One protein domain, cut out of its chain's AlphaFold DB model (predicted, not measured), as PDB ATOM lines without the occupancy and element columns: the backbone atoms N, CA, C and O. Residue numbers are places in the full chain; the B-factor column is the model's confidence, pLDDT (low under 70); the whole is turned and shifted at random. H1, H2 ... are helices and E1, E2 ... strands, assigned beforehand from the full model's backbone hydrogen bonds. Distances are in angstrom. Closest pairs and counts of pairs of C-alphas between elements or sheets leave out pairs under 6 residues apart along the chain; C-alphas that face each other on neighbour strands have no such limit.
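AT A GLANCE: This is residues 2 to 174 of the 198 residues of an uncharacterized protein of Thermosipho sp. JL129W03 (UniProt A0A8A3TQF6). A long helix, H1, sticks out with its residues 2 to 21 from a body of two lobes: a five-stranded sheet with H2 and H5 covering one face, and a smaller three-stranded sheet grazed by the short helices H3 and H4. The printed part has 173 residues, with five named helices and eight named strands in the order H1 E1 H2 E2 E3 E4 E5 H3 H4 E6 E7 H5 E8, of mixed class. The larger sheet runs E2 E1 E3 E4 E5, mixed; the smaller runs E6 E7 E8, antiparallel. The whole is loose, with a radius of gyration of the C-alphas of 20.6 A and spans of 78 by 33 by 27 A.

HOW THE PARTS SIT: H1, residues 2 to 23, touches no helix. E1, residues 26 to 31, is parallel to E2, residues 51 to 53, with N 28 and O 52 at 2.9 A, and to E3, residues 61 to 64, with N 29 and O 61 at 2.9 A. E3, E4, residues 69 to 72, and E5, residues 77 to 79, form a meander, each strand the antiparallel neighbour of the one before, with N 62 and O 71 at 2.8 A and N 70 and O 78 at 2.8 A. H2, residues 34 to 46, lies over E1 at a height over the sheet of 9.9 A; E1, H2 and E2 make a strand-helix-strand unit, two parallel neighbour strands with a helix between, its crossover right-handed. H5, residues 139 to 152, is on the same face at a height of 10.1 A, giving two layers, helices on one face of a sheet. H2 and H5 touch at a steep tilt of 59 degrees, the same way; their closest C-alphas, of Leu 40 and Phe 144, are 6.1 A apart. H3, residues 84 to 93, and H4, residues 113 to 119, only graze the sheet of E6, residues 120 to 123, E7, residues 128 to 133, and E8, residues 167 to 172. There N 121 and O 129 are 2.8 A apart, and N 170 and O 130 2.9 A. H4 and H5 only just touch, with 3 pairs of C-alphas within 8 A, the closest Phe 115 and Asp 140 at 6.8 A. In H1, H2, H3 and H5 every O i to N i+4 pair is within hydrogen-bond range; in H4 0 of 3 are, against 3 of 4 O i to N i+3 pairs.

IN THESE COORDINATES: H1 begins at C-alpha 2 (-50.869, -48.451, 4.937) and is 31.8 A long; H5 is 19.8 A, H2 18.2 A, E7 16.8 A and E8 16.1 A. E8 ends at C-alpha 172 (8.725, -13.929, 31.916).

THE WHOLE: The C-alphas of Lys 2 and Asp 174, the two farthest apart, are 80.4 A apart. The printed part has no cut; the links H3 to H4 and H5 to E8 are long. Mean pLDDT of the printed part is 76.1, with 44 residues under 70, among them 103 to 113 and 156 to 174.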
ATOM      1  N   LYS A   2     -51.591 -49.403   5.821       61.12
ATOM      2  CA  LYS A   2     -50.869 -48.451   4.937       61.12
ATOM      3  C   LYS A   2     -50.195 -47.268   5.664       61.12
ATOM      4  O   LYS A   2     -49.092 -46.891   5.297       61.12
ATOM      5  N   SER A   3     -50.822 -46.738   6.719       68.50
ATOM      6  CA  SER A   3     -50.274 -45.626   7.521       68.50
ATOM      7  C   SER A   3     -48.993 -46.012   8.287       68.50
ATOM      8  O   SER A   3     -47.986 -45.322   8.187       68.50
ATOM      9  N   LEU A   4     -48.968 -47.182   8.938       74.12
ATOM     10  CA  LEU A   4     -47.775 -47.711   9.624       74.12
ATOM     11  C   LEU A   4     -46.590 -47.952   8.676       74.12
ATOM     12  O   LEU A   4     -45.448 -47.692   9.041       74.12
ATOM     13  N   TRP A   5     -46.864 -48.407   7.451       84.56
ATOM     14  CA  TRP A   5     -45.828 -48.618   6.435       84.56
ATOM     15  C   TRP A   5     -45.209 -47.292   5.967       84.56
ATOM     16  O   TRP A   5     -43.997 -47.203   5.803       84.56
ATOM     17  N   PHE A   6     -46.021 -46.239   5.828       86.50
ATOM     18  CA  PHE A   6     -45.542 -44.892   5.512       86.50
ATOM     19  C   PHE A   6     -44.646 -44.318   6.624       86.50
ATOM     20  O   PHE A   6     -43.554 -43.834   6.332       86.50
ATOM     21  N   PHE A   7     -45.053 -44.439   7.894       86.62
ATOM     22  CA  PHE A   7     -44.223 -44.014   9.030       86.62
ATOM     23  C   PHE A   7     -42.905 -44.792   9.120       86.62
ATOM     24  O   PHE A   7     -41.870 -44.197   9.407       86.62
ATOM     25  N   PHE A   8     -42.919 -46.096   8.829       87.88
ATOM     26  CA  PHE A   8     -41.707 -46.914   8.796       87.88
ATOM     27  C   PHE A   8     -40.728 -46.452   7.708       87.88
ATOM     28  O   PHE A   8     -39.550 -46.253   7.990       87.88
ATOM     29  N   VAL A   9     -41.209 -46.214   6.482       88.62
ATOM     30  CA  VAL A   9     -40.367 -45.707   5.385       88.62
ATOM     31  C   VAL A   9     -39.783 -44.333   5.722       88.62
ATOM     32  O   VAL A   9     -38.589 -44.117   5.523       88.62
ATOM     33  N   LEU A  10     -40.591 -43.425   6.279       89.62
ATOM     34  CA  LEU A  10     -40.128 -42.100   6.698       89.62
ATOM     35  C   LEU A  10     -39.027 -42.201   7.767       89.62
ATOM     36  O   LEU A  10     -37.993 -41.546   7.649       89.62
ATOM     37  N   LEU A  11     -39.218 -43.059   8.773       90.94
ATOM     38  CA  LEU A  11     -38.237 -43.299   9.831       90.94
ATOM     39  C   LEU A  11     -36.914 -43.836   9.261       90.94
ATOM     40  O   LEU A  11     -35.851 -43.347   9.628       90.94
ATOM     41  N   VAL A  12     -36.967 -44.798   8.333       89.81
ATOM     42  CA  VAL A  12     -35.770 -45.357   7.683       89.81
ATOM     43  C   VAL A  12     -35.015 -44.279   6.901       89.81
ATOM     44  O   VAL A  12     -33.798 -44.187   7.030       89.81
ATOM     45  N   ILE A  13     -35.712 -43.427   6.145       90.62
ATOM     46  CA  ILE A  13     -35.083 -42.316   5.411       90.62
ATOM     47  C   ILE A  13     -34.400 -41.343   6.379       90.62
ATOM     48  O   ILE A  13     -33.270 -40.926   6.120       90.62
ATOM     49  N   ILE A  14     -35.045 -41.011   7.500       87.81
ATOM     50  CA  ILE A  14     -34.466 -40.146   8.535       87.81
ATOM     51  C   ILE A  14     -33.207 -40.790   9.124       87.81
ATOM     52  O   ILE A  14     -32.173 -40.134   9.189       87.81
ATOM     53  N   ILE A  15     -33.253 -42.076   9.488       86.88
ATOM     54  CA  ILE A  15     -32.101 -42.803  10.039       86.88
ATOM     55  C   ILE A  15     -30.941 -42.828   9.041       86.88
ATOM     56  O   ILE A  15     -29.811 -42.534   9.419       86.88
ATOM     57  N   VAL A  16     -31.203 -43.133   7.767       84.69
ATOM     58  CA  VAL A  16     -30.173 -43.156   6.715       84.69
ATOM     59  C   VAL A  16     -29.584 -41.762   6.493       84.69
ATOM     60  O   VAL A  16     -28.368 -41.624   6.386       84.69
ATOM     61  N   SER A  17     -30.422 -40.725   6.473       76.69
ATOM     62  CA  SER A  17     -29.978 -39.337   6.292       76.69
ATOM     63  C   SER A  17     -29.134 -38.856   7.472       76.69
ATOM     64  O   SER A  17     -28.083 -38.252   7.268       76.69
ATOM     65  N   LEU A  18     -29.542 -39.178   8.703       75.50
ATOM     66  CA  LEU A  18     -28.761 -38.917   9.912       75.50
ATOM     67  C   LEU A  18     -27.436 -39.676   9.870       75.50
ATOM     68  O   LEU A  18     -26.386 -39.079  10.080       75.50
ATOM     69  N   PHE A  19     -27.458 -40.963   9.520       78.81
ATOM     70  CA  PHE A  19     -26.249 -41.774   9.402       78.81
ATOM     71  C   PHE A  19     -25.264 -41.184   8.388       78.81
ATOM     72  O   PHE A  19     -24.065 -41.143   8.659       78.81
ATOM     73  N   TYR A  20     -25.751 -40.696   7.245       75.69
ATOM     74  CA  TYR A  20     -24.910 -40.051   6.238       75.69
ATOM     75  C   TYR A  20     -24.376 -38.698   6.723       75.69
ATOM     76  O   TYR A  20     -23.192 -38.418   6.568       75.69
ATOM     77  N   SER A  21     -25.221 -37.889   7.366       68.19
ATOM     78  CA  SER A  21     -24.834 -36.600   7.949       68.19
ATOM     79  C   SER A  21     -23.720 -36.757   8.991       68.19
ATOM     80  O   SER A  21     -22.705 -36.064   8.920       68.19
ATOM     81  N   PHE A  22     -23.845 -37.739   9.893       66.50
ATOM     82  CA  PHE A  22     -22.854 -38.011  10.938       66.50
ATOM     83  C   PHE A  22     -21.568 -38.673  10.422       66.50
ATOM     84  O   PHE A  22     -20.511 -38.456  11.006       66.50
ATOM     85  N   ASN A  23     -21.623 -39.464   9.342       71.06
ATOM     86  CA  ASN A  23     -20.457 -40.197   8.827       71.06
ATOM     87  C   ASN A  23     -19.763 -39.551   7.621       71.06
ATOM     88  O   ASN A  23     -18.713 -40.049   7.192       71.06
ATOM     89  N   SER A  24     -20.342 -38.496   7.045       81.06
ATOM     90  CA  SER A  24     -19.750 -37.788   5.911       81.06
ATOM     91  C   SER A  24     -18.486 -37.019   6.327       81.06
ATOM     92  O   SER A  24     -18.435 -36.475   7.433       81.06
ATOM     93  N   PRO A  25     -17.451 -36.957   5.466       86.62
ATOM     94  CA  PRO A  25     -16.253 -36.189   5.773       86.62
ATOM     95  C   PRO A  25     -16.580 -34.706   5.965       86.62
ATOM     96  O   PRO A  25     -17.211 -34.085   5.104       86.62
ATOM     97  N   ARG A  26     -16.105 -34.121   7.064       89.00
ATOM     98  CA  ARG A  26     -16.192 -32.680   7.310       89.00
ATOM     99  C   ARG A  26     -15.351 -31.940   6.271       89.00
ATOM    100  O   ARG A  26     -14.171 -32.233   6.106       89.00
ATOM    101  N   LYS A  27     -15.954 -30.998   5.550       94.19
ATOM    102  CA  LYS A  27     -15.243 -30.164   4.574       94.19
ATOM    103  C   LYS A  27     -14.554 -29.012   5.297       94.19
ATOM    104  O   LYS A  27     -15.250 -28.187   5.888       94.19
ATOM    105  N   ILE A  28     -13.228 -28.967   5.260       95.69
ATOM    106  CA  ILE A  28     -12.425 -28.002   6.019       95.69
ATOM    107  C   ILE A  28     -11.538 -27.213   5.056       95.69
ATOM    108  O   ILE A  28     -10.901 -27.795   4.178       95.69
ATOM    109  N   TYR A  29     -11.478 -25.902   5.249       96.62
ATOM    110  CA  TYR A  29     -10.437 -25.037   4.708       96.62
ATOM    111  C   TYR A  29      -9.545 -24.561   5.858       96.62
ATOM    112  O   TYR A  29     -10.057 -24.153   6.901       96.62
ATOM    113  N   ILE A  30      -8.226 -24.618   5.668       96.00
ATOM    114  CA  ILE A  30      -7.235 -24.215   6.670       96.00
ATOM    115  C   ILE A  30      -6.337 -23.142   6.054       96.00
ATOM    116  O   ILE A  30      -5.675 -23.388   5.049       96.00
ATOM    117  N   ASP A  31      -6.327 -21.967   6.672       94.62
ATOM    118  CA  ASP A  31      -5.494 -20.816   6.335       94.62
ATOM    119  C   ASP A  31      -4.283 -20.780   7.276       94.62
ATOM    120  O   ASP A  31      -4.380 -20.295   8.410       94.62
ATOM    121  N   ALA A  32      -3.175 -21.391   6.848       90.38
ATOM    122  CA  ALA A  32      -1.911 -21.440   7.582       90.38
ATOM    123  C   ALA A  32      -0.750 -21.847   6.662       90.38
ATOM    124  O   ALA A  32      -0.943 -22.190   5.494       90.38
ATOM    125  N   ASP A  33       0.467 -21.857   7.201       89.81
ATOM    126  CA  ASP A  33       1.610 -22.472   6.540       89.81
ATOM    127  C   ASP A  33       1.476 -24.010   6.469       89.81
ATOM    128  O   ASP A  33       0.762 -24.650   7.246       89.81
ATOM    129  N   ASN A  34       2.217 -24.623   5.543       89.06
ATOM    130  CA  ASN A  34       2.144 -26.064   5.288       89.06
ATOM    131  C   ASN A  34       2.491 -26.930   6.512       89.06
ATOM    132  O   ASN A  34       1.971 -28.040   6.629       89.06
ATOM    133  N   VAL A  35       3.373 -26.464   7.404       89.31
ATOM    134  CA  VAL A  35       3.788 -27.230   8.587       89.31
ATOM    135  C   VAL A  35       2.653 -27.254   9.604       89.31
ATOM    136  O   VAL A  35       2.318 -28.323  10.118       89.31
ATOM    137  N   THR A  36       2.022 -26.111   9.855       88.44
ATOM    138  CA  THR A  36       0.851 -26.008  10.735       88.44
ATOM    139  C   THR A  36      -0.324 -26.820  10.201       88.44
ATOM    140  O   THR A  36      -0.945 -27.568  10.958       88.44
ATOM    141  N   ILE A  37      -0.579 -26.756   8.888       91.31
ATOM    142  CA  ILE A  37      -1.607 -27.573   8.226       91.31
ATOM    143  C   ILE A  37      -1.340 -29.065   8.456       91.31
ATOM    144  O   ILE A  37      -2.243 -29.780   8.890       91.31
ATOM    145  N   ALA A  38      -0.112 -29.533   8.209       91.19
ATOM    146  CA  ALA A  38       0.254 -30.937   8.387       91.19
ATOM    147  C   ALA A  38       0.066 -31.406   9.838       91.19
ATOM    148  O   ALA A  38      -0.565 -32.433  10.073       91.19
ATOM    149  N   LYS A  39       0.525 -30.616  10.820       91.44
ATOM    150  CA  LYS A  39       0.353 -30.930  12.248       91.44
ATOM    151  C   LYS A  39      -1.121 -31.042  12.647       91.44
ATOM    152  O   LYS A  39      -1.486 -31.976  13.360       91.44
ATOM    153  N   LEU A  40      -1.968 -30.110  12.198       92.38
ATOM    154  CA  LEU A  40      -3.402 -30.155  12.496       92.38
ATOM    155  C   LEU A  40      -4.064 -31.373  11.837       92.38
ATOM    156  O   LEU A  40      -4.875 -32.041  12.468       92.38
ATOM    157  N   ILE A  41      -3.713 -31.687  10.591       93.62
ATOM    158  CA  ILE A  41      -4.203 -32.869   9.865       93.62
ATOM    159  C   ILE A  41      -3.858 -34.155  10.610       93.62
ATOM    160  O   ILE A  41      -4.753 -34.968  10.852       93.62
ATOM    161  N   ASP A  42      -2.596 -34.318  11.004       93.31
ATOM    162  CA  ASP A  42      -2.140 -35.481  11.765       93.31
ATOM    163  C   ASP A  42      -2.907 -35.592  13.087       93.31
ATOM    164  O   ASP A  42      -3.366 -36.677  13.461       93.31
ATOM    165  N   TYR A  43      -3.130 -34.458  13.760       92.81
ATOM    166  CA  TYR A  43      -3.936 -34.404  14.973       92.81
ATOM    167  C   TYR A  43      -5.386 -34.843  14.717       92.81
ATOM    168  O   TYR A  43      -5.855 -35.771  15.374       92.81
ATOM    169  N   LEU A  44      -6.088 -34.263  13.736       92.56
ATOM    170  CA  LEU A  44      -7.476 -34.619  13.401       92.56
ATOM    171  C   LEU A  44      -7.610 -36.105  13.037       92.56
ATOM    172  O   LEU A  44      -8.540 -36.777  13.487       92.56
ATOM    173  N   SER A  45      -6.658 -36.637  12.268       91.75
ATOM    174  CA  SER A  45      -6.593 -38.060  11.934       91.75
ATOM    175  C   SER A  45      -6.381 -38.936  13.172       91.75
ATOM    176  O   SER A  45      -7.046 -39.965  13.294       91.75
ATOM    177  N   SER A  46      -5.531 -38.523  14.120       92.81
ATOM    178  CA  SER A  46      -5.319 -39.244  15.387       92.81
ATOM    179  C   SER A  46      -6.575 -39.306  16.263       92.81
ATOM    180  O   SER A  46      -6.767 -40.280  16.986       92.81
ATOM    181  N   GLN A  47      -7.454 -38.303  16.157       89.19
ATOM    182  CA  GLN A  47      -8.737 -38.245  16.867       89.19
ATOM    183  C   GLN A  47      -9.867 -38.978  16.121       89.19
ATOM    184  O   GLN A  47     -11.015 -38.970  16.561       89.19
ATOM    185  N   GLY A  48      -9.577 -39.612  14.977       89.19
ATOM    186  CA  GLY A  48     -10.569 -40.343  14.188       89.19
ATOM    187  C   GLY A  48     -11.552 -39.451  13.421       89.19
ATOM    188  O   GLY A  48     -12.569 -39.944  12.925       89.19
ATOM    189  N   ILE A  49     -11.265 -38.153  13.287       87.75
ATOM    190  CA  ILE A  49     -12.125 -37.219  12.559       87.75
ATOM    191  C   ILE A  49     -11.986 -37.469  11.060       87.75
ATOM    192  O   ILE A  49     -10.906 -37.371  10.477       87.75
ATOM    193  N   ARG A  50     -13.111 -37.760  10.404       88.56
ATOM    194  CA  ARG A  50     -13.180 -37.850   8.943       88.56
ATOM    195  C   ARG A  50     -13.316 -36.452   8.363       88.56
ATOM    196  O   ARG A  50     -14.345 -35.805   8.555       88.56
ATOM    197  N   TYR A  51     -12.321 -36.012   7.606       91.31
ATOM    198  CA  TYR A  51     -12.338 -34.710   6.949       91.31
ATOM    199  C   TYR A  51     -11.937 -34.797   5.475       91.31
ATOM    200  O   TYR A  51     -11.393 -35.795   5.001       91.31
ATOM    201  N   ARG A  52     -12.236 -33.727   4.743       94.00
ATOM    202  CA  ARG A  52     -11.769 -33.465   3.386       94.00
ATOM    203  C   ARG A  52     -11.323 -32.011   3.311       94.00
ATOM    204  O   ARG A  52     -12.120 -31.117   3.591       94.00
ATOM    205  N   LEU A  53     -10.076 -31.790   2.906       95.06
ATOM    206  CA  LEU A  53      -9.592 -30.448   2.598       95.06
ATOM    207  C   LEU A  53     -10.229 -29.973   1.294       95.06
ATOM    208  O   LEU A  53     -10.272 -30.719   0.310       95.06
ATOM    209  N   VAL A  54     -10.755 -28.756   1.303       95.31
ATOM    210  CA  VAL A  54     -11.440 -28.146   0.160       95.31
ATOM    211  C   VAL A  54     -11.070 -26.670   0.043       95.31
ATOM    212  O   VAL A  54     -10.480 -26.094   0.955       95.31
ATOM    213  N   ASN A  55     -11.448 -26.051  -1.075       94.69
ATOM    214  CA  ASN A  55     -11.372 -24.601  -1.227       94.69
ATOM    215  C   ASN A  55     -12.353 -23.902  -0.277       94.69
ATOM    216  O   ASN A  55     -13.369 -24.477   0.113       94.69
ATOM    217  N   LYS A  56     -12.067 -22.636   0.041       91.94
ATOM    218  CA  LYS A  56     -12.846 -21.825   0.986       91.94
ATOM    219  C   LYS A  56     -14.353 -21.833   0.696       91.94
ATOM    220  O   LYS A  56     -15.136 -22.000   1.622       91.94
ATOM    221  N   ASP A  57     -14.743 -21.731  -0.573       91.81
ATOM    222  CA  ASP A  57     -16.151 -21.640  -0.993       91.81
ATOM    223  C   ASP A  57     -16.942 -22.948  -0.813       91.81
ATOM    224  O   ASP A  57     -18.170 -22.951  -0.830       91.81
ATOM    225  N   GLU A  58     -16.249 -24.075  -0.640       91.69
ATOM    226  CA  GLU A  58     -16.859 -25.393  -0.445       91.69
ATOM    227  C   GLU A  58     -16.784 -25.876   1.011       91.69
ATOM    228  O   GLU A  58     -17.256 -26.976   1.321       91.69
ATOM    229  N   ALA A  59     -16.144 -25.103   1.891       93.12
ATOM    230  CA  ALA A  59     -15.842 -25.505   3.253       93.12
ATOM    231  C   ALA A  59     -17.039 -25.313   4.191       93.12
ATOM    232  O   ALA A  59     -17.706 -24.283   4.184       93.12
ATOM    233  N   ASN A  60     -17.254 -26.296   5.066       90.88
ATOM    234  CA  ASN A  60     -18.182 -26.175   6.190       90.88
ATOM    235  C   ASN A  60     -17.477 -25.654   7.448       90.88
ATOM    236  O   ASN A  60     -18.143 -25.247   8.394       90.88
ATOM    237  N   TYR A  61     -16.147 -25.708   7.481       92.56
ATOM    238  CA  TYR A  61     -15.324 -25.188   8.563       92.56
ATOM    239  C   TYR A  61     -14.161 -24.410   7.966       92.56
ATOM    240  O   TYR A  61     -13.455 -24.914   7.090       92.56
ATOM    241  N   PHE A  62     -13.967 -23.193   8.449       94.56
ATOM    242  CA  PHE A  62     -12.881 -22.306   8.071       94.56
ATOM    243  C   PHE A  62     -11.988 -22.107   9.289       94.56
ATOM    244  O   PHE A  62     -12.443 -21.576  10.292       94.56
ATOM    245  N   VAL A  63     -10.738 -22.551   9.217       94.19
ATOM    246  CA  VAL A  63      -9.747 -22.371  10.283       94.19
ATOM    247  C   VAL A  63      -8.733 -21.347   9.800       94.19
ATOM    248  O   VAL A  63      -8.060 -21.597   8.804       94.19
ATOM    249  N   ASN A  64      -8.606 -20.215  10.482       91.56
ATOM    250  CA  ASN A  64      -7.601 -19.201  10.187       91.56
ATOM    251  C   ASN A  64      -6.649 -19.045  11.370       91.56
ATOM    252  O   ASN A  64      -7.020 -18.546  12.434       91.56
ATOM    253  N   PHE A  65      -5.412 -19.488  11.162       87.94
ATOM    254  CA  PHE A  65      -4.381 -19.469  12.189       87.94
ATOM    255  C   PHE A  65      -3.719 -18.101  12.351       87.94
ATOM    256  O   PHE A  65      -3.242 -17.808  13.434       87.94
ATOM    257  N   GLU A  66      -3.747 -17.230  11.340       83.88
ATOM    258  CA  GLU A  66      -3.251 -15.851  11.477       83.88
ATOM    259  C   GLU A  66      -4.108 -15.034  12.464       83.88
ATOM    260  O   GLU A  66      -3.614 -14.201  13.219       83.88
ATOM    261  N   LYS A  67      -5.421 -15.279  12.480       83.12
ATOM    262  CA  LYS A  67      -6.390 -14.572  13.327       83.12
ATOM    263  C   LYS A  67      -6.788 -15.345  14.576       83.12
ATOM    264  O   LYS A  67      -7.472 -14.769  15.426       83.12
ATOM    265  N   PHE A  68      -6.379 -16.609  14.676       83.00
ATOM    266  CA  PHE A  68      -6.894 -17.566  15.651       83.00
ATOM    267  C   PHE A  68      -8.415 -17.598  15.638       83.00
ATOM    268  O   PHE A  68      -9.070 -17.304  16.630       83.00
ATOM    269  N   GLU A  69      -8.988 -17.914  14.484       87.12
ATOM    270  CA  GLU A  69     -10.432 -17.941  14.294       87.12
ATOM    271  C   GLU A  69     -10.867 -19.252  13.641       87.12
ATOM    272  O   GLU A  69     -10.238 -19.730  12.699       87.12
ATOM    273  N   VAL A  70     -11.964 -19.825  14.130       86.81
ATOM    274  CA  VAL A  70     -12.650 -20.941  13.483       86.81
ATOM    275  C   VAL A  70     -14.081 -20.524  13.200       86.81
ATOM    276  O   VAL A  70     -14.824 -20.200  14.123       86.81
ATOM    277  N   SER A  71     -14.486 -20.551  11.939       85.62
ATOM    278  CA  SER A  71     -15.858 -20.257  11.526       85.62
ATOM    279  C   SER A  71     -16.540 -21.523  11.010       85.62
ATOM    280  O   SER A  71     -15.918 -22.340  10.328       85.62
ATOM    281  N   THR A  72     -17.827 -21.689  11.299       84.94
ATOM    282  CA  THR A  72     -18.655 -22.763  10.736       84.94
ATOM    283  C   THR A  72     -19.463 -22.243   9.549       84.94
ATOM    284  O   THR A  72     -19.789 -21.059   9.468       84.94
ATOM    285  N   GLY A  73     -19.844 -23.135   8.636       76.44
ATOM    286  CA  GLY A  73     -20.708 -22.821   7.493       76.44
ATOM    287  C   GLY A  73     -22.118 -22.381   7.901       76.44
ATOM    288  O   GLY A  73     -22.847 -21.824   7.090       76.44
ATOM    289  N   GLU A  74     -22.485 -22.592   9.166       76.62
ATOM    290  CA  GLU A  74     -23.736 -22.125   9.774       76.62
ATOM    291  C   GLU A  74     -23.620 -20.697  10.344       76.62
ATOM    292  O   GLU A  74     -24.602 -20.146  10.834       76.62
ATOM    293  N   GLY A  75     -22.434 -20.079  10.267       75.06
ATOM    294  CA  GLY A  75     -22.189 -18.697  10.681       75.06
ATOM    295  C   GLY A  75     -21.704 -18.525  12.123       75.06
ATOM    296  O   GLY A  75     -21.585 -17.388  12.578       75.06
ATOM    297  N   LEU A  76     -21.400 -19.610  12.847       79.75
ATOM    298  CA  LEU A  76     -20.752 -19.508  14.160       79.75
ATOM    299  C   LEU A  76     -19.283 -19.132  13.979       79.75
ATOM    300  O   LEU A  76     -18.618 -19.659  13.091       79.75
ATOM    301  N   VAL A  77     -18.771 -18.253  14.840       83.31
ATOM    302  CA  VAL A  77     -17.375 -17.801  14.811       83.31
ATOM    303  C   VAL A  77     -16.770 -17.931  16.202       83.31
ATOM    304  O   VAL A  77     -17.270 -17.355  17.167       83.31
ATOM    305  N   PHE A  78     -15.671 -18.671  16.288       80.69
ATOM    306  CA  PHE A  78     -14.919 -18.935  17.504       80.69
ATOM    307  C   PHE A  78     -13.566 -18.237  17.409       80.69
ATOM    308  O   PHE A  78     -12.766 -18.550  16.535       80.69
ATOM    309  N   ASN A  79     -13.296 -17.305  18.318       80.06
ATOM    310  CA  ASN A  79     -11.987 -16.665  18.434       80.06
ATOM    311  C   ASN A  79     -11.147 -17.459  19.430       80.06
ATOM    312  O   ASN A  79     -11.497 -17.455  20.598       80.06
ATOM    313  N   LEU A  80     -10.062 -18.099  19.004       79.88
ATOM    314  CA  LEU A  80      -9.129 -18.894  19.810       79.88
ATOM    315  C   LEU A  80      -8.036 -18.024  20.450       79.88
ATOM    316  O   LEU A  80      -6.848 -18.242  20.238       79.88
ATOM    317  N   LYS A  81      -8.437 -17.001  21.205       75.62
ATOM    318  CA  LYS A  81      -7.542 -16.083  21.928       75.62
ATOM    319  C   LYS A  81      -8.218 -15.571  23.196       75.62
ATOM    320  O   LYS A  81      -9.433 -15.707  23.342       75.62
ATOM    321  N   TRP A  82      -7.455 -14.949  24.091       73.06
ATOM    322  CA  TRP A  82      -8.028 -14.316  25.281       73.06
ATOM    323  C   TRP A  82      -8.884 -13.112  24.912       73.06
ATOM    324  O   TRP A  82      -8.501 -12.286  24.083       73.06
ATOM    325  N   ASP A  83     -10.040 -12.992  25.560       70.19
ATOM    326  CA  ASP A  83     -10.834 -11.778  25.474       70.19
ATOM    327  C   ASP A  83     -10.234 -10.672  26.362       70.19
ATOM    328  O   ASP A  83      -9.627 -10.928  27.407       70.19
ATOM    329  N   ASN A  84     -10.437  -9.417  25.959       72.44
ATOM    330  CA  ASN A  84      -9.882  -8.265  26.668       72.44
ATOM    331  C   ASN A  84     -10.373  -8.155  28.121       72.44
ATOM    332  O   ASN A  84      -9.617  -7.692  28.972       72.44
ATOM    333  N   ASN A  85     -11.599  -8.589  28.435       71.88
ATOM    334  CA  ASN A  85     -12.116  -8.522  29.803       71.88
ATOM    335  C   ASN A  85     -11.368  -9.503  30.715       71.88
ATOM    336  O   ASN A  85     -11.058  -9.162  31.857       71.88
ATOM    337  N   THR A  86     -11.050 -10.701  30.224       73.00
ATOM    338  CA  THR A  86     -10.225 -11.692  30.924       73.00
ATOM    339  C   THR A  86      -8.819 -11.154  31.162       73.00
ATOM    340  O   THR A  86      -8.337 -11.200  32.293       73.00
ATOM    341  N   VAL A  87      -8.205 -10.535  30.149       74.44
ATOM    342  CA  VAL A  87      -6.914  -9.843  30.297       74.44
ATOM    343  C   VAL A  87      -6.989  -8.780  31.398       74.44
ATOM    344  O   VAL A  87      -6.172  -8.785  32.316       74.44
ATOM    345  N   THR A  88      -7.997  -7.903  31.378       74.00
ATOM    346  CA  THR A  88      -8.167  -6.857  32.402       74.00
ATOM    347  C   THR A  88      -8.334  -7.434  33.809       74.00
ATOM    348  O   THR A  88      -7.741  -6.908  34.754       74.00
ATOM    349  N   LYS A  89      -9.097  -8.522  33.969       73.19
ATOM    350  CA  LYS A  89      -9.262  -9.204  35.264       73.19
ATOM    351  C   LYS A  89      -7.930  -9.726  35.796       73.19
ATOM    352  O   LYS A  89      -7.634  -9.517  36.969       73.19
ATOM    353  N   ILE A  90      -7.116 -10.340  34.937       72.31
ATOM    354  CA  ILE A  90      -5.786 -10.851  35.299       72.31
ATOM    355  C   ILE A  90      -4.875  -9.705  35.741       72.31
ATOM    356  O   ILE A  90      -4.286  -9.772  36.816       72.31
ATOM    357  N   LEU A  91      -4.802  -8.622  34.962       73.44
ATOM    358  CA  LEU A  91      -3.965  -7.465  35.304       73.44
ATOM    359  C   LEU A  91      -4.386  -6.801  36.617       73.44
ATOM    360  O   LEU A  91      -3.528  -6.395  37.400       73.44
ATOM    361  N   SER A  92      -5.695  -6.729  36.873       72.62
ATOM    362  CA  SER A  92      -6.235  -6.184  38.123       72.62
ATOM    363  C   SER A  92      -5.902  -7.076  39.318       72.62
ATOM    364  O   SER A  92      -5.546  -6.570  40.376       72.62
ATOM    365  N   ALA A  93      -5.977  -8.399  39.153       70.38
ATOM    366  CA  ALA A  93      -5.663  -9.358  40.211       70.38
ATOM    367  C   ALA A  93      -4.166  -9.391  40.565       70.38
ATOM    368  O   ALA A  93      -3.816  -9.641  41.714       70.38
ATOM    369  N   LEU A  94      -3.288  -9.124  39.595       69.75
ATOM    370  CA  LEU A  94      -1.834  -9.095  39.790       69.75
ATOM    371  C   LEU A  94      -1.307  -7.758  40.341       69.75
ATOM    372  O   LEU A  94      -0.096  -7.600  40.466       69.75
ATOM    373  N   ASP A  95      -2.192  -6.798  40.628       72.62
ATOM    374  CA  ASP A  95      -1.842  -5.418  40.996       72.62
ATOM    375  C   ASP A  95      -0.901  -4.736  39.976       72.62
ATOM    376  O   ASP A  95      -0.050  -3.908  40.295       72.62
ATOM    377  N   LEU A  96      -1.060  -5.086  38.695       71.00
ATOM    378  CA  LEU A  96      -0.299  -4.521  37.573       71.00
ATOM    379  C   LEU A  96      -1.092  -3.431  36.845       71.00
ATOM    380  O   LEU A  96      -0.841  -3.149  35.676       71.00
ATOM    381  N   SER A  97      -2.047  -2.800  37.534       67.69
ATOM    382  CA  SER A  97      -2.940  -1.773  36.978       67.69
ATOM    383  C   SER A  97      -2.207  -0.528  36.461       67.69
ATOM    384  O   SER A  97      -2.721   0.187  35.603       67.69
ATOM    385  N   THR A  98      -0.993  -0.281  36.959       77.00
ATOM    386  CA  THR A  98      -0.108   0.802  36.505       77.00
ATOM    387  C   THR A  98       0.640   0.464  35.214       77.00
ATOM    388  O   THR A  98       1.114   1.368  34.525       77.00
ATOM    389  N   CYS A  99       0.734  -0.820  34.862       75.12
ATOM    390  CA  CYS A  99       1.311  -1.262  33.606       75.12
ATOM    391  C   CYS A  99       0.254  -1.221  32.496       75.12
ATOM    392  O   CYS A  99      -0.875  -1.676  32.664       75.12
ATOM    393  N   THR A 100       0.632  -0.723  31.322       78.69
ATOM    394  CA  THR A 100      -0.240  -0.706  30.143       78.69
ATOM    395  C   THR A 100       0.073  -1.889  29.240       78.69
ATOM    396  O   THR A 100       1.237  -2.246  29.068       78.69
ATOM    397  N   VAL A 101      -0.960  -2.494  28.648       78.31
ATOM    398  CA  VAL A 101      -0.779  -3.532  27.624       78.31
ATOM    399  C   VAL A 101      -0.121  -2.907  26.400       78.31
ATOM    400  O   VAL A 101      -0.610  -1.918  25.850       78.31
ATOM    401  N   LEU A 102       1.001  -3.477  25.982       73.88
ATOM    402  CA  LEU A 102       1.674  -3.134  24.744       73.88
ATOM    403  C   LEU A 102       1.033  -3.945  23.619       73.88
ATOM    404  O   LEU A 102       1.042  -5.170  23.648       73.88
ATOM    405  N   ASN A 103       0.521  -3.263  22.596       58.16
ATOM    406  CA  ASN A 103      -0.027  -3.885  21.380       58.16
ATOM    407  C   ASN A 103       1.057  -4.490  20.459       58.16
ATOM    408  O   ASN A 103       0.855  -4.591  19.252       58.16
ATOM    409  N   VAL A 104       2.231  -4.841  20.989       51.00
ATOM    410  CA  VAL A 104       3.366  -5.320  20.198       51.00
ATOM    411  C   VAL A 104       4.000  -6.492  20.928       51.00
ATOM    412  O   VAL A 104       4.586  -6.309  21.994       51.00
ATOM    413  N   ASN A 105       3.877  -7.685  20.349       51.47
ATOM    414  CA  ASN A 105       4.530  -8.877  20.863       51.47
ATOM    415  C   ASN A 105       5.913  -9.017  20.227       51.47
ATOM    416  O   ASN A 105       6.064  -9.064  19.004       51.47
ATOM    417  N   ASN A 106       6.935  -9.110  21.071       47.97
ATOM    418  CA  ASN A 106       8.217  -9.641  20.640       47.97
ATOM    419  C   ASN A 106       8.061 -11.153  20.484       47.97
ATOM    420  O   ASN A 106       7.531 -11.825  21.369       47.97
ATOM    421  N   LYS A 107       8.519 -11.700  19.356       50.81
ATOM    422  CA  LYS A 107       8.511 -13.147  19.130       50.81
ATOM    423  C   LYS A 107       9.303 -13.836  20.241       50.81
ATOM    424  O   LYS A 107      10.507 -13.622  20.368       50.81
ATOM    425  N   TYR A 108       8.631 -14.675  21.022       51.78
ATOM    426  CA  TYR A 108       9.291 -15.589  21.945       51.78
ATOM    427  C   TYR A 108      10.072 -16.639  21.160       51.78
ATOM    428  O   TYR A 108       9.532 -17.259  20.243       51.78
ATOM    429  N   TYR A 109      11.326 -16.880  21.542       51.53
ATOM    430  CA  TYR A 109      12.126 -17.987  21.014       51.53
ATOM    431  C   TYR A 109      11.685 -19.313  21.653       51.53
ATOM    432  O   TYR A 109      12.426 -19.918  22.422       51.53
ATOM    433  N   LEU A 110      10.455 -19.747  21.367       54.44
ATOM    434  CA  LEU A 110       9.881 -21.003  21.855       54.44
ATOM    435  C   LEU A 110       9.316 -21.845  20.698       54.44
ATOM    436  O   LEU A 110       8.875 -21.287  19.684       54.44
ATOM    437  N   PRO A 111       9.288 -23.186  20.832       54.88
ATOM    438  CA  PRO A 111       8.587 -24.058  19.895       54.88
ATOM    439  C   PRO A 111       7.124 -23.628  19.745       54.88
ATOM    440  O   PRO A 111       6.390 -23.600  20.724       54.88
ATOM    441  N   ASN A 112       6.691 -23.341  18.514       65.25
ATOM    442  CA  ASN A 112       5.373 -22.786  18.187       65.25
ATOM    443  C   ASN A 112       5.157 -21.302  18.567       65.25
ATOM    444  O   ASN A 112       4.074 -20.904  19.000       65.25
ATOM    445  N   SER A 113       6.185 -20.469  18.364       65.50
ATOM    446  CA  SER A 113       6.135 -19.001  18.513       65.50
ATOM    447  C   SER A 113       4.900 -18.320  17.893       65.50
ATOM    448  O   SER A 113       4.450 -17.309  18.421       65.50
ATOM    449  N   GLU A 114       4.323 -18.897  16.832       70.06
ATOM    450  CA  GLU A 114       3.110 -18.408  16.159       70.06
ATOM    451  C   GLU A 114       1.839 -18.472  17.023       70.06
ATOM    452  O   GLU A 114       0.964 -17.626  16.881       70.06
ATOM    453  N   PHE A 115       1.744 -19.419  17.964       75.94
ATOM    454  CA  PHE A 115       0.613 -19.496  18.891       75.94
ATOM    455  C   PHE A 115       0.766 -18.506  20.039       75.94
ATOM    456  O   PHE A 115      -0.196 -17.863  20.446       75.94
ATOM    457  N   TYR A 116       1.982 -18.353  20.563       74.56
ATOM    458  CA  TYR A 116       2.217 -17.579  21.781       74.56
ATOM    459  C   TYR A 116       1.840 -16.108  21.660       74.56
ATOM    460  O   TYR A 116       1.412 -15.526  22.656       74.56
ATOM    461  N   GLU A 117       1.936 -15.520  20.469       73.94
ATOM    462  CA  GLU A 117       1.549 -14.127  20.235       73.94
ATOM    463  C   GLU A 117       0.098 -13.837  20.656       73.94
ATOM    464  O   GLU A 117      -0.199 -12.773  21.191       73.94
ATOM    465  N   HIS A 118      -0.808 -14.797  20.493       74.94
ATOM    466  CA  HIS A 118      -2.232 -14.592  20.771       74.94
ATOM    467  C   HIS A 118      -2.618 -14.921  22.218       74.94
ATOM    468  O   HIS A 118      -3.730 -14.618  22.656       74.94
ATOM    469  N   PHE A 119      -1.684 -15.515  22.966       74.75
ATOM    470  CA  PHE A 119      -1.865 -15.961  24.347       74.75
ATOM    471  C   PHE A 119      -0.909 -15.268  25.332       74.75
ATOM    472  O   PHE A 119      -0.912 -15.592  26.522       74.75
ATOM    473  N   THR A 120      -0.117 -14.304  24.850       76.06
ATOM    474  CA  THR A 120       0.856 -13.546  25.643       76.06
ATOM    475  C   THR A 120       0.522 -12.059  25.654       76.06
ATOM    476  O   THR A 120       0.300 -11.452  24.609       76.06
ATOM    477  N   ILE A 121       0.522 -11.472  26.846       76.31
ATOM    478  CA  ILE A 121       0.297 -10.053  27.106       76.31
ATOM    479  C   ILE A 121       1.637  -9.419  27.472       76.31
ATOM    480  O   ILE A 121       2.196  -9.713  28.530       76.31
ATOM    481  N   SER A 122       2.123  -8.509  26.638       76.19
ATOM    482  CA  SER A 122       3.280  -7.676  26.964       76.19
ATOM    483  C   SER A 122       2.844  -6.406  27.684       76.19
ATOM    484  O   SER A 122       1.860  -5.775  27.304       76.19
ATOM    485  N   LEU A 123       3.579  -6.007  28.720       78.06
ATOM    486  CA  LEU A 123       3.273  -4.839  29.543       78.06
ATOM    487  C   LEU A 123       4.384  -3.787  29.472       78.06
ATOM    488  O   LEU A 123       5.567  -4.116  29.397       78.06
ATOM    489  N   SER A 124       4.016  -2.507  29.579       80.31
ATOM    490  CA  SER A 124       4.947  -1.367  29.528       80.31
ATOM    491  C   SER A 124       6.015  -1.377  30.619       80.31
ATOM    492  O   SER A 124       7.073  -0.777  30.457       80.31
ATOM    493  N   CYS A 125       5.769  -2.106  31.704       73.06
ATOM    494  CA  CYS A 125       6.710  -2.317  32.795       73.06
ATOM    495  C   CYS A 125       7.712  -3.465  32.546       73.06
ATOM    496  O   CYS A 125       8.365  -3.910  33.486       73.06
ATOM    497  N   GLY A 126       7.831  -3.964  31.308       68.25
ATOM    498  CA  GLY A 126       8.782  -5.021  30.929       68.25
ATOM    499  C   GLY A 126       8.363  -6.430  31.355       68.25
ATOM    500  O   GLY A 126       9.154  -7.366  31.295       68.25
ATOM    501  N   ILE A 127       7.118  -6.588  31.804       73.12
ATOM    502  CA  ILE A 127       6.548  -7.869  32.211       73.12
ATOM    503  C   ILE A 127       5.810  -8.467  31.027       73.12
ATOM    504  O   ILE A 127       4.991  -7.795  30.404       73.12
ATOM    505  N   ASN A 128       6.029  -9.750  30.776       71.94
ATOM    506  CA  ASN A 128       5.215 -10.489  29.834       71.94
ATOM    507  C   ASN A 128       4.482 -11.620  30.539       71.94
ATOM    508  O   ASN A 128       5.079 -12.369  31.317       71.94
ATOM    509  N   ILE A 129       3.186 -11.712  30.265       72.38
ATOM    510  CA  ILE A 129       2.275 -12.662  30.881       72.38
ATOM    511  C   ILE A 129       1.786 -13.622  29.813       72.38
ATOM    512  O   ILE A 129       1.041 -13.224  28.925       72.38
ATOM    513  N   MET A 130       2.155 -14.888  29.929       73.44
ATOM    514  CA  MET A 130       1.584 -15.946  29.107       73.44
ATOM    515  C   MET A 130       0.464 -16.631  29.877       73.44
ATOM    516  O   MET A 130       0.644 -17.007  31.037       73.44
ATOM    517  N   ILE A 131      -0.681 -16.790  29.225       69.94
ATOM    518  CA  ILE A 131      -1.851 -17.421  29.817       69.94
ATOM    519  C   ILE A 131      -2.113 -18.739  29.092       69.94
ATOM    520  O   ILE A 131      -2.337 -18.751  27.878       69.94
ATOM    521  N   LEU A 132      -2.108 -19.837  29.848       66.94
ATOM    522  CA  LEU A 132      -2.340 -21.188  29.340       66.94
ATOM    523  C   LEU A 132      -3.534 -21.851  30.052       66.94
ATOM    524  O   LEU A 132      -3.706 -21.677  31.265       66.94
ATOM    525  N   PRO A 133      -4.359 -22.622  29.329       58.97
ATOM    526  CA  PRO A 133      -5.414 -23.441  29.918       58.97
ATOM    527  C   PRO A 133      -4.820 -24.643  30.666       58.97
ATOM    528  O   PRO A 133      -3.759 -25.147  30.309       58.97
ATOM    529  N   ALA A 134      -5.515 -25.133  31.692       54.41
ATOM    530  CA  ALA A 134      -5.205 -26.426  32.304       54.41
ATOM    531  C   ALA A 134      -5.752 -27.590  31.454       54.41
ATOM    532  O   ALA A 134      -6.887 -27.483  30.981       54.41
ATOM    533  N   PRO A 135      -5.055 -28.738  31.322       55.19
ATOM    534  CA  PRO A 135      -3.703 -29.081  31.794       55.19
ATOM    535  C   PRO A 135      -2.585 -28.461  30.934       55.19
ATOM    536  O   PRO A 135      -2.855 -28.016  29.824       55.19
ATOM    537  N   LEU A 136      -1.342 -28.479  31.447       56.47
ATOM    538  CA  LEU A 136      -0.093 -27.992  30.820       56.47
ATOM    539  C   LEU A 136       0.307 -28.766  29.546       56.47
ATOM    540  O   LEU A 136       1.417 -29.277  29.416       56.47
ATOM    541  N   GLU A 137      -0.619 -28.913  28.611       61.03
ATOM    542  CA  GLU A 137      -0.330 -29.378  27.268       61.03
ATOM    543  C   GLU A 137       0.402 -28.278  26.498       61.03
ATOM    544  O   GLU A 137       0.287 -27.085  26.794       61.03
ATOM    545  N   ARG A 138       1.163 -28.679  25.477       73.06
ATOM    546  CA  ARG A 138       1.742 -27.712  24.548       73.06
ATOM    547  C   ARG A 138       0.604 -26.886  23.927       73.06
ATOM    548  O   ARG A 138      -0.437 -27.433  23.566       73.06
ATOM    549  N   LEU A 139       0.803 -25.572  23.807       75.88
ATOM    550  CA  LEU A 139      -0.230 -24.632  23.348       75.88
ATOM    551  C   LEU A 139      -0.810 -25.009  21.968       75.88
ATOM    552  O   LEU A 139      -1.999 -24.820  21.729       75.88
ATOM    553  N   ASP A 140       0.002 -25.607  21.094       79.19
ATOM    554  CA  ASP A 140      -0.435 -26.145  19.801       79.19
ATOM    555  C   ASP A 140      -1.453 -27.279  19.953       79.19
ATOM    556  O   ASP A 140      -2.498 -27.254  19.311       79.19
ATOM    557  N   LEU A 141      -1.197 -28.241  20.843       81.38
ATOM    558  CA  LEU A 141      -2.124 -29.339  21.126       81.38
ATOM    559  C   LEU A 141      -3.441 -28.837  21.708       81.38
ATOM    560  O   LEU A 141      -4.496 -29.322  21.307       81.38
ATOM    561  N   TYR A 142      -3.392 -27.838  22.593       80.62
ATOM    562  CA  TYR A 142      -4.604 -27.197  23.094       80.62
ATOM    563  C   TYR A 142      -5.426 -26.597  21.948       80.62
ATOM    564  O   TYR A 142      -6.617 -26.876  21.825       80.62
ATOM    565  N   ILE A 143      -4.787 -25.815  21.077       85.62
ATOM    566  CA  ILE A 143      -5.452 -25.169  19.942       85.62
ATOM    567  C   ILE A 143      -6.020 -26.220  18.984       85.62
ATOM    568  O   ILE A 143      -7.172 -26.111  18.567       85.62
ATOM    569  N   PHE A 144      -5.265 -27.277  18.683       89.75
ATOM    570  CA  PHE A 144      -5.731 -28.364  17.824       89.75
ATOM    571  C   PHE A 144      -6.899 -29.134  18.439       89.75
ATOM    572  O   PHE A 144      -7.849 -29.452  17.725       89.75
ATOM    573  N   ARG A 145      -6.880 -29.377  19.754       85.94
ATOM    574  CA  ARG A 145      -8.005 -29.979  20.479       85.94
ATOM    575  C   ARG A 145      -9.256 -29.124  20.362       85.94
ATOM    576  O   ARG A 145     -10.310 -29.631  20.004       85.94
ATOM    577  N   VAL A 146      -9.129 -27.821  20.592       85.12
ATOM    578  CA  VAL A 146     -10.247 -26.877  20.499       85.12
ATOM    579  C   VAL A 146     -10.817 -26.831  19.077       85.12
ATOM    580  O   VAL A 146     -12.032 -26.892  18.899       85.12
ATOM    581  N   ILE A 147      -9.960 -26.794  18.052       89.38
ATOM    582  CA  ILE A 147     -10.380 -26.884  16.643       89.38
ATOM    583  C   ILE A 147     -11.112 -28.213  16.383       89.38
ATOM    584  O   ILE A 147     -12.171 -28.226  15.754       89.38
ATOM    585  N   SER A 148     -10.579 -29.322  16.895       90.25
ATOM    586  CA  SER A 148     -11.165 -30.662  16.799       90.25
ATOM    587  C   SER A 148     -12.552 -30.743  17.450       90.25
ATOM    588  O   SER A 148     -13.477 -31.296  16.848       90.25
ATOM    589  N   ASP A 149     -12.731 -30.151  18.631       84.31
ATOM    590  CA  ASP A 149     -14.019 -30.083  19.326       84.31
ATOM    591  C   ASP A 149     -15.050 -29.280  18.519       84.31
ATOM    592  O   ASP A 149     -16.172 -29.752  18.320       84.31
ATOM    593  N   ILE A 150     -14.656 -28.130  17.957       83.44
ATOM    594  CA  ILE A 150     -15.526 -27.311  17.093       83.44
ATOM    595  C   ILE A 150     -15.951 -28.096  15.844       83.44
ATOM    596  O   ILE A 150     -17.136 -28.147  15.514       83.44
ATOM    597  N   ILE A 151     -15.008 -28.754  15.161       87.50
ATOM    598  CA  ILE A 151     -15.291 -29.573  13.967       87.50
ATOM    599  C   ILE A 151     -16.209 -30.756  14.302       87.50
ATOM    600  O   ILE A 151     -17.039 -31.171  13.486       87.50
ATOM    601  N   SER A 152     -16.078 -31.302  15.508       84.75
ATOM    602  CA  SER A 152     -16.894 -32.416  15.989       84.75
ATOM    603  C   SER A 152     -18.272 -31.978  16.493       84.75
ATOM    604  O   SER A 152     -19.126 -32.831  16.725       84.75
ATOM    605  N   GLY A 153     -18.518 -30.669  16.628       75.31
ATOM    606  CA  GLY A 153     -19.737 -30.125  17.229       75.31
ATOM    607  C   GLY A 153     -19.815 -30.350  18.742       75.31
ATOM    608  O   GLY A 153     -20.904 -30.328  19.316       75.31
ATOM    609  N   ASN A 154     -18.677 -30.605  19.392       77.19
ATOM    610  CA  ASN A 154     -18.577 -30.788  20.831       77.19
ATOM    611  C   ASN A 154     -18.421 -29.426  21.518       77.19
ATOM    612  O   ASN A 154     -17.321 -28.995  21.851       77.19
ATOM    613  N   TYR A 155     -19.544 -28.740  21.729       71.94
ATOM    614  CA  TYR A 155     -19.544 -27.410  22.341       71.94
ATOM    615  C   TYR A 155     -19.688 -27.422  23.869       71.94
ATOM    616  O   TYR A 155     -19.838 -26.362  24.470       71.94
ATOM    617  N   GLY A 156     -19.645 -28.595  24.513       63.41
ATOM    618  CA  GLY A 156     -19.894 -28.729  25.957       63.41
ATOM    619  C   GLY A 156     -18.946 -27.909  26.841       63.41
ATOM    620  O   GLY A 156     -19.263 -27.634  27.992       63.41
ATOM    621  N   SER A 157     -17.804 -27.486  26.297       56.97
ATOM    622  CA  SER A 157     -16.805 -26.646  26.971       56.97
ATOM    623  C   SER A 157     -16.837 -25.162  26.547       56.97
ATOM    624  O   SER A 157     -15.934 -24.414  26.913       56.97
ATOM    625  N   PHE A 158     -17.841 -24.725  25.771       60.09
ATOM    626  CA  PHE A 158     -17.910 -23.395  25.135       60.09
ATOM    627  C   PHE A 158     -19.024 -22.479  25.694       60.09
ATOM    628  O   PHE A 158     -19.564 -21.644  24.967       60.09
ATOM    629  N   GLU A 159     -19.401 -22.601  26.970       45.41
ATOM    630  CA  GLU A 159     -20.354 -21.653  27.572       45.41
ATOM    631  C   GLU A 159     -19.663 -20.322  27.948       45.41
ATOM    632  O   GLU A 159     -18.811 -20.280  28.832       45.41
ATOM    633  N   ASN A 160     -20.078 -19.216  27.305       42.97
ATOM    634  CA  ASN A 160     -19.666 -17.821  27.573       42.97
ATOM    635  C   ASN A 160     -18.159 -17.510  27.436       42.97
ATOM    636  O   ASN A 160     -17.536 -16.965  28.349       42.97
ATOM    637  N   GLY A 161     -17.594 -17.780  26.257       45.69
ATOM    638  CA  GLY A 161     -16.141 -17.768  26.047       45.69
ATOM    639  C   GLY A 161     -15.584 -19.168  26.296       45.69
ATOM    640  O   GLY A 161     -16.345 -20.075  26.623       45.69
ATOM    641  N   PHE A 162     -14.286 -19.402  26.095       42.31
ATOM    642  CA  PHE A 162     -13.721 -20.683  26.531       42.31
ATOM    643  C   PHE A 162     -14.040 -20.841  28.013       42.31
ATOM    644  O   PHE A 162     -13.738 -19.939  28.796       42.31
ATOM    645  N   LEU A 163     -14.684 -21.942  28.400       37.91
ATOM    646  CA  LEU A 163     -14.939 -22.230  29.800       37.91
ATOM    647  C   LEU A 163     -13.581 -22.515  30.454       37.91
ATOM    648  O   LEU A 163     -13.069 -23.634  30.427       37.91
ATOM    649  N   VAL A 164     -12.945 -21.467  30.969       45.16
ATOM    650  CA  VAL A 164     -11.654 -21.559  31.646       45.16
ATOM    651  C   VAL A 164     -11.933 -22.038  33.058       45.16
ATOM    652  O   VAL A 164     -12.236 -21.251  33.950       45.16
ATOM    653  N   THR A 165     -11.868 -23.350  33.250       37.78
ATOM    654  CA  THR A 165     -11.999 -23.956  34.576       37.78
ATOM    655  C   THR A 165     -10.780 -23.642  35.433       37.78
ATOM    656  O   THR A 165     -10.951 -23.257  36.580       37.78
ATOM    657  N   ASN A 166      -9.575 -23.720  34.852       45.38
ATOM    658  CA  ASN A 166      -8.298 -23.411  35.496       45.38
ATOM    659  C   ASN A 166      -7.329 -22.757  34.487       45.38
ATOM    660  O   ASN A 166      -7.271 -23.152  33.318       45.38
ATOM    661  N   MET A 167      -6.548 -21.781  34.948       52.66
ATOM    662  CA  MET A 167      -5.640 -20.956  34.142       52.66
ATOM    663  C   MET A 167      -4.268 -20.898  34.806       52.66
ATOM    664  O   MET A 167      -4.216 -20.725  36.014       52.66
ATOM    665  N   TYR A 168      -3.181 -20.973  34.038       54.50
ATOM    666  CA  TYR A 168      -1.819 -20.759  34.535       54.50
ATOM    667  C   TYR A 168      -1.243 -19.477  33.936       54.50
ATOM    668  O   TYR A 168      -1.318 -19.263  32.725       54.50
ATOM    669  N   VAL A 169      -0.678 -18.628  34.795       50.47
ATOM    670  CA  VAL A 169      -0.106 -17.326  34.435       50.47
ATOM    671  C   VAL A 169       1.403 -17.400  34.626       50.47
ATOM    672  O   VAL A 169       1.884 -17.545  35.750       50.47
ATOM    673  N   TYR A 170       2.154 -17.269  33.537       55.19
ATOM    674  CA  TYR A 170       3.614 -17.265  33.565       55.19
ATOM    675  C   TYR A 170       4.138 -15.852  33.371       55.19
ATOM    676  O   TYR A 170       3.837 -15.212  32.366       55.19
ATOM    677  N   LYS A 171       4.951 -15.382  34.322       54.84
ATOM    678  CA  LYS A 171       5.681 -14.120  34.218       54.84
ATOM    679  C   LYS A 171       7.092 -14.383  33.702       54.84
ATOM    680  O   LYS A 171       7.917 -14.940  34.422       54.84
ATOM    681  N   LEU A 172       7.377 -13.936  32.485       53.62
ATOM    682  CA  LEU A 172       8.725 -13.929  31.916       53.62
ATOM    683  C   LEU A 172       9.283 -12.503  32.042       53.62
ATOM    684  O   LEU A 172       8.705 -11.560  31.498       53.62
ATOM    685  N   SER A 173      10.355 -12.344  32.820       48.84
ATOM    686  CA  SER A 173      11.015 -11.067  33.128       48.84
ATOM    687  C   SER A 173      12.507 -11.183  32.832       48.84
ATOM    688  O   SER A 173      13.134 -12.135  33.293       48.84
ATOM    689  N   ASP A 174      13.075 -10.199  32.130       39.16
ATOM    690  CA  ASP A 174      14.518 -10.126  31.842       39.16
ATOM    691  C   ASP A 174      15.357  -9.783  33.096       39.16
ATOM    692  O   ASP A 174      16.574  -9.964  33.111       39.16
TER     693      ASP A 174